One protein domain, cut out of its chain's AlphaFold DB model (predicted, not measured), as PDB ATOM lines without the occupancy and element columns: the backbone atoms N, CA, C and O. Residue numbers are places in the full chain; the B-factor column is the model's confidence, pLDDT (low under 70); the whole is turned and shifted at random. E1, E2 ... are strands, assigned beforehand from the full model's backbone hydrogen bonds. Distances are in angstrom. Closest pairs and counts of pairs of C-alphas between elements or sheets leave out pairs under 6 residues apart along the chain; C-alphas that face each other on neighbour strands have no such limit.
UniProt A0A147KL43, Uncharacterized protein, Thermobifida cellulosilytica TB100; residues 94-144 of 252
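What this domain is: This is residues 94 to 144 of the 252 residues of an uncharacterized protein of Thermobifida cellulosilytica TB100 (UniProt A0A147KL43). With little regular structure, two small strand units are joined by a long loop: a meander of E1, E2 and E3, each the antiparallel neighbour of the one before, and a hairpin of E4 and E5. The loop, residues 116 to 129, folds back past E3, and its residues 123 to 124 pair antiparallel with 113 to 114. The printed part has 51 residues, 17 in five named strands, all strand by class; it is compact, with radius of gyration of the C-alphas 9.9 A and spans of 31 by 23 by 17 A.

Where its parts are: E1, residues 97 to 99, begins at C-alpha 97 (0.197, 43.665, -9.552). E2 is residues 105 to 107 and E3 113 to 115; E1 and E3 are 6.7 A long, E2 6.6 A. E4, residues 130 to 133, is 9.9 A; E5, 136 to 139, is 10.0 A and ends at (-6.356, 58.253, -13.829).

How they stand to each other: Within hydrogen-bond range are N 98 and O 106 of hairpin E1 and E2, 2.9 A; N 105 and O 115 of hairpin E2 and E3, 2.8 A; N 131 and O 138 of hairpin E4 and E5, 2.8 A. The closest C-alphas of E3 and E4, Val 114 and Tyr 131, are 7.9 A apart.

The domain as a whole: The printed part has no cut. Link E3 to E4 is long. pLDDT is under 70 at residues 94 to 95, 111 and 141 to 144.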
ATOM      1  N   ASP A  94       5.772  37.579 -15.837       64.00
ATOM      2  CA  ASP A  94       6.627  38.224 -14.825       64.00
ATOM      3  C   ASP A  94       6.115  39.611 -14.386       64.00
ATOM      4  O   ASP A  94       6.852  40.391 -13.786       64.00
ATOM      5  N   GLY A  95       4.858  39.927 -14.702       66.50
ATOM      6  CA  GLY A  95       4.221  41.175 -14.327       66.50
ATOM      7  C   GLY A  95       3.912  41.247 -12.834       66.50
ATOM      8  O   GLY A  95       3.590  40.254 -12.182       66.50
ATOM      9  N   GLU A  96       3.992  42.462 -12.316       79.50
ATOM     10  CA  GLU A  96       3.639  42.834 -10.953       79.50
ATOM     11  C   GLU A  96       2.205  43.367 -10.935       79.50
ATOM     12  O   GLU A  96       1.740  43.991 -11.897       79.50
ATOM     13  N   TRP A  97       1.507  43.103  -9.835       80.81
ATOM     14  CA  TRP A  97       0.197  43.665  -9.552       80.81
ATOM     15  C   TRP A  97       0.336  44.901  -8.676       80.81
ATOM     16  O   TRP A  97       0.943  44.841  -7.609       80.81
ATOM     17  N   THR A  98      -0.283  45.997  -9.097       81.44
ATOM     18  CA  THR A  98      -0.334  47.242  -8.329       81.44
ATOM     19  C   THR A  98      -1.786  47.567  -8.007       81.44
ATOM     20  O   THR A  98      -2.630  47.603  -8.902       81.44
ATOM     21  N   GLU A  99      -2.078  47.762  -6.722       82.62
ATOM     22  CA  GLU A  99      -3.381  48.230  -6.248       82.62
ATOM     23  C   GLU A  99      -3.512  49.737  -6.494       82.62
ATOM     24  O   GLU A  99      -2.578  50.500  -6.245       82.62
ATOM     25  N   LEU A 100      -4.668  50.150  -7.003       81.94
ATOM     26  CA  LEU A 100      -5.021  51.533  -7.297       81.94
ATOM     27  C   LEU A 100      -5.947  52.075  -6.206       81.94
ATOM     28  O   LEU A 100      -6.694  51.321  -5.586       81.94
ATOM     29  N   ASP A 101      -5.986  53.398  -6.033       76.38
ATOM     30  CA  ASP A 101      -6.831  54.059  -5.022       76.38
ATOM     31  C   ASP A 101      -8.343  53.809  -5.195       76.38
ATOM     32  O   ASP A 101      -9.125  54.002  -4.266       76.38
ATOM     33  N   SER A 102      -8.762  53.351  -6.375       74.88
ATOM     34  CA  SER A 102     -10.134  52.925  -6.671       74.88
ATOM     35  C   SER A 102     -10.512  51.562  -6.075       74.88
ATOM     36  O   SER A 102     -11.671  51.166  -6.163       74.88
ATOM     37  N   GLY A 103      -9.550  50.814  -5.521       81.38
ATOM     38  CA  GLY A 103      -9.718  49.406  -5.148       81.38
ATOM     39  C   GLY A 103      -9.608  48.430  -6.327       81.38
ATOM     40  O   GLY A 103      -9.850  47.234  -6.155       81.38
ATOM     41  N   CYS A 104      -9.247  48.915  -7.519       84.75
ATOM     42  CA  CYS A 104      -8.917  48.084  -8.674       84.75
ATOM     43  C   CYS A 104      -7.411  47.796  -8.762       84.75
ATOM     44  O   CYS A 104      -6.595  48.439  -8.111       84.75
ATOM     45  N   PHE A 105      -7.028  46.851  -9.620       83.50
ATOM     46  CA  PHE A 105      -5.647  46.404  -9.782       83.50
ATOM     47  C   PHE A 105      -5.165  46.596 -11.220       83.50
ATOM     48  O   PHE A 105      -5.840  46.192 -12.166       83.50
ATOM     49  N   SER A 106      -3.974  47.159 -11.407       83.56
ATOM     50  CA  SER A 106      -3.280  47.161 -12.698       83.56
ATOM     51  C   SER A 106      -2.223  46.061 -12.733       83.56
ATOM     52  O   SER A 106      -1.519  45.847 -11.747       83.56
ATOM     53  N   TYR A 107      -2.080  45.394 -13.878       80.94
ATOM     54  CA  TYR A 107      -1.050  44.379 -14.093       80.94
ATOM     55  C   TYR A 107       0.013  44.906 -15.057       80.94
ATOM     56  O   TYR A 107      -0.304  45.244 -16.199       80.94
ATOM     57  N   SER A 108       1.284  44.938 -14.647       75.81
ATOM     58  CA  SER A 108       2.354  45.522 -15.475       75.81
ATOM     59  C   SER A 108       2.618  44.751 -16.777       75.81
ATOM     60  O   SER A 108       3.074  45.330 -17.760       75.81
ATOM     61  N   GLY A 109       2.263  43.461 -16.829       73.06
ATOM     62  CA  GLY A 109       2.310  42.660 -18.056       73.06
ATOM     63  C   GLY A 109       1.165  42.944 -19.038       73.06
ATOM     64  O   GLY A 109       1.196  42.455 -20.166       73.06
ATOM     65  N   ASN A 110       0.159  43.729 -18.636       73.81
ATOM     66  CA  ASN A 110      -0.960  44.134 -19.484       73.81
ATOM     67  C   ASN A 110      -1.344  45.610 -19.243       73.81
ATOM     68  O   ASN A 110      -2.406  45.896 -18.689       73.81
ATOM     69  N   PRO A 111      -0.499  46.555 -19.693       68.69
ATOM     70  CA  PRO A 111      -0.615  47.973 -19.366       68.69
ATOM     71  C   PRO A 111      -1.907  48.649 -19.870       68.69
ATOM     72  O   PRO A 111      -2.221  49.739 -19.438       68.69
ATOM     73  N   GLY A 112      -2.698  48.034 -20.753       78.12
ATOM     74  CA  GLY A 112      -3.929  48.645 -21.281       78.12
ATOM     75  C   GLY A 112      -5.199  48.389 -20.463       78.12
ATOM     76  O   GLY A 112      -6.277  48.796 -20.899       78.12
ATOM     77  N   TYR A 113      -5.107  47.672 -19.339       81.56
ATOM     78  CA  TYR A 113      -6.281  47.174 -18.626       81.56
ATOM     79  C   TYR A 113      -6.154  47.261 -17.106       81.56
ATOM     80  O   TYR A 113      -5.091  47.020 -16.532       81.56
ATOM     81  N   VAL A 114      -7.290  47.517 -16.465       85.25
ATOM     82  CA  VAL A 114      -7.469  47.527 -15.013       85.25
ATOM     83  C   VAL A 114      -8.478  46.450 -14.617       85.25
ATOM     84  O   VAL A 114      -9.481  46.225 -15.290       85.25
ATOM     85  N   TYR A 115      -8.214  45.764 -13.515       86.56
ATOM     86  CA  TYR A 115      -9.003  44.655 -13.000       86.56
ATOM     87  C   TYR A 115      -9.702  45.103 -11.721       86.56
ATOM     88  O   TYR A 115      -9.070  45.241 -10.676       86.56
ATOM     89  N   CYS A 116     -11.005  45.354 -11.805       87.38
ATOM     90  CA  CYS A 116     -11.797  45.801 -10.664       87.38
ATOM     91  C   CYS A 116     -12.546  44.619 -10.023       87.38
ATOM     92  O   CYS A 116     -13.199  43.852 -10.739       87.38
ATOM     93  N   PRO A 117     -12.485  44.443  -8.691       81.38
ATOM     94  CA  PRO A 117     -13.246  43.409  -8.001       81.38
ATOM     95  C   PRO A 117     -14.752  43.547  -8.254       81.38
ATOM     96  O   PRO A 117     -15.329  44.611  -8.066       81.38
ATOM     97  N   GLY A 118     -15.403  42.453  -8.651       77.50
ATOM     98  CA  GLY A 118     -16.844  42.435  -8.938       77.50
ATOM     99  C   GLY A 118     -17.213  42.711 -10.398       77.50
ATOM    100  O   GLY A 118     -18.340  42.404 -10.787       77.50
ATOM    101  N   GLU A 119     -16.272  43.184 -11.216       72.56
ATOM    102  CA  GLU A 119     -16.439  43.274 -12.667       72.56
ATOM    103  C   GLU A 119     -16.097  41.930 -13.333       72.56
ATOM    104  O   GLU A 119     -15.112  41.271 -13.000       72.56
ATOM    105  N   GLU A 120     -16.915  41.497 -14.298       70.56
ATOM    106  CA  GLU A 120     -16.687  40.242 -15.039       70.56
ATOM    107  C   GLU A 120     -15.554  40.372 -16.075       70.56
ATOM    108  O   GLU A 120     -15.023  39.367 -16.562       70.56
ATOM    109  N   HIS A 121     -15.195  41.607 -16.437       73.50
ATOM    110  CA  HIS A 121     -14.226  41.920 -17.478       73.50
ATOM    111  C   HIS A 121     -13.270  43.034 -17.044       73.50
ATOM    112  O   HIS A 121     -13.691  43.960 -16.351       73.50
ATOM    113  N   PRO A 122     -11.997  42.980 -17.480       80.12
ATOM    114  CA  PRO A 122     -11.066  44.064 -17.231       80.12
ATOM    115  C   PRO A 122     -11.516  45.336 -17.954       80.12
ATOM    116  O   PRO A 122     -11.950  45.297 -19.111       80.12
ATOM    117  N   VAL A 123     -11.382  46.465 -17.272       81.19
ATOM    118  CA  VAL A 123     -11.729  47.790 -17.772       81.19
ATOM    119  C   VAL A 123     -10.572  48.304 -18.634       81.19
ATOM    120  O   VAL A 123      -9.433  48.315 -18.163       81.19
ATOM    121  N   PRO A 124     -10.814  48.694 -19.896       79.69
ATOM    122  CA  PRO A 124      -9.773  49.275 -20.731       79.69
ATOM    123  C   PRO A 124      -9.431  50.691 -20.256       79.69
ATOM    124  O   PRO A 124     -10.324  51.462 -19.900       79.69
ATOM    125  N   LEU A 125      -8.145  51.024 -20.301       83.38
ATOM    126  CA  LEU A 125      -7.648  52.384 -20.105       83.38
ATOM    127  C   LEU A 125      -7.796  53.190 -21.405       83.38
ATOM    128  O   LEU A 125      -7.708  52.631 -22.504       83.38
ATOM    129  N   ASP A 126      -8.036  54.492 -21.281       81.94
ATOM    130  CA  ASP A 126      -7.981  55.425 -22.405       81.94
ATOM    131  C   ASP A 126      -6.534  55.832 -22.758       81.94
ATOM    132  O   ASP A 126      -5.562  55.323 -22.194       81.94
ATOM    133  N   GLU A 127      -6.385  56.723 -23.744       75.06
ATOM    134  CA  GLU A 127      -5.075  57.200 -24.214       75.06
ATOM    135  C   GLU A 127      -4.300  57.978 -23.137       75.06
ATOM    136  O   GLU A 127      -3.071  58.043 -23.197       75.06
ATOM    137  N   ASP A 128      -5.009  58.515 -22.144       76.19
ATOM    138  CA  ASP A 128      -4.463  59.278 -21.026       76.19
ATOM    139  C   ASP A 128      -4.212  58.396 -19.785       76.19
ATOM    140  O   ASP A 128      -3.712  58.877 -18.769       76.19
ATOM    141  N   GLY A 129      -4.500  57.089 -19.857       80.75
ATOM    142  CA  GLY A 129      -4.347  56.164 -18.732       80.75
ATOM    143  C   GLY A 129      -5.453  56.294 -17.680       80.75
ATOM    144  O   GLY A 129      -5.236  55.961 -16.514       80.75
ATOM    145  N   CYS A 130      -6.631  56.769 -18.072       84.75
ATOM    146  CA  CYS A 130      -7.813  56.897 -17.236       84.75
ATOM    147  C   CYS A 130      -8.857  55.814 -17.539       84.75
ATOM    148  O   CYS A 130      -8.956  55.275 -18.642       84.75
ATOM    149  N   TYR A 131      -9.661  55.482 -16.534       83.31
ATOM    150  CA  TYR A 131     -10.770  54.539 -16.636       83.31
ATOM    151  C   TYR A 131     -11.934  54.962 -15.739       83.31
ATOM    152  O   TYR A 131     -11.785  55.746 -14.801       83.31
ATOM    153  N   PHE A 132     -13.119  54.439 -16.044       82.06
ATOM    154  CA  PHE A 132     -14.338  54.714 -15.295       82.06
ATOM    155  C   PHE A 132     -14.666  53.545 -14.369       82.06
ATOM    156  O   PHE A 132     -14.750  52.402 -14.824       82.06
ATOM    157  N   HIS A 133     -14.879  53.828 -13.089       82.44
ATOM    158  CA  HIS A 133     -15.287  52.843 -12.095       82.44
ATOM    159  C   HIS A 133     -16.196  53.495 -11.045       82.44
ATOM    160  O   HIS A 133     -15.921  54.607 -10.605       82.44
ATOM    161  N   ASP A 134     -17.291  52.828 -10.670       78.88
ATOM    162  CA  ASP A 134     -18.252  53.304  -9.657       78.88
ATOM    163  C   ASP A 134     -18.692  54.774  -9.819       78.88
ATOM    164  O   ASP A 134     -18.684  55.557  -8.870       78.88
ATOM    165  N   ASP A 135     -19.064  55.173 -11.038       77.94
ATOM    166  CA  ASP A 135     -19.463  56.546 -11.382       77.94
ATOM    167  C   ASP A 135     -18.361  57.623 -11.232       77.94
ATOM    168  O   ASP A 135     -18.640  58.820 -11.335       77.94
ATOM    169  N   HIS A 136     -17.102  57.214 -11.048       76.88
ATOM    170  CA  HIS A 136     -15.932  58.088 -10.941       76.88
ATOM    171  C   HIS A 136     -14.900  57.775 -12.032       76.88
ATOM    172  O   HIS A 136     -14.831  56.664 -12.561       76.88
ATOM    173  N   VAL A 137     -14.095  58.779 -12.383       82.25
ATOM    174  CA  VAL A 137     -12.960  58.630 -13.302       82.25
ATOM    175  C   VAL A 137     -11.688  58.546 -12.473       82.25
ATOM    176  O   VAL A 137     -11.416  59.437 -11.671       82.25
ATOM    177  N   TYR A 138     -10.910  57.494 -12.690       81.44
ATOM    178  CA  TYR A 138      -9.611  57.284 -12.065       81.44
ATOM    179  C   TYR A 138      -8.535  57.331 -13.143       81.44
ATOM    180  O   TYR A 138      -8.654  56.643 -14.153       81.44
ATOM    181  N   CYS A 139      -7.496  58.130 -12.925       83.12
ATOM    182  CA  CYS A 139      -6.356  58.253 -13.829       83.12
ATOM    183  C   CYS A 139      -5.100  57.743 -13.137       83.12
ATOM    184  O   CYS A 139      -4.879  58.035 -11.963       83.12
ATOM    185  N   LEU A 140      -4.293  56.977 -13.864       78.38
ATOM    186  CA  LEU A 140      -2.984  56.548 -13.394       78.38
ATOM    187  C   LEU A 140      -2.014  57.737 -13.440       78.38
ATOM    188  O   LEU A 140      -1.953  58.435 -14.450       78.38
ATOM    189  N   ASP A 141      -1.240  57.948 -12.371       68.06
ATOM    190  CA  ASP A 141      -0.225  59.015 -12.320       68.06
ATOM    191  C   ASP A 141       0.853  58.848 -13.406       68.06
ATOM    192  O   ASP A 141       1.384  59.830 -13.922       68.06
ATOM    193  N   GLU A 142       1.152  57.601 -13.782       65.38
ATOM    194  CA  GLU A 142       2.025  57.264 -14.902       65.38
ATOM    195  C   GLU A 142       1.235  56.445 -15.931       65.38
ATOM    196  O   GLU A 142       0.946  55.266 -15.692       65.38
ATOM    197  N   PRO A 143       0.859  57.042 -17.079       57.91
ATOM    198  CA  PRO A 143       0.105  56.333 -18.083       57.91
ATOM    199  C   PRO A 143       0.951  55.184 -18.656       57.91
ATOM    200  O   PRO A 143       2.144  55.347 -18.958       57.91
ATOM    201  N   PRO A 144       0.335  54.013 -18.845       47.91
ATOM    202  CA  PRO A 144       0.985  52.861 -19.436       47.91
ATOM    203  C   PRO A 144       1.402  53.151 -20.883       47.91
ATOM    204  O   PRO A 144       0.592  53.140 -21.806       47.91
TER     205      PRO A 144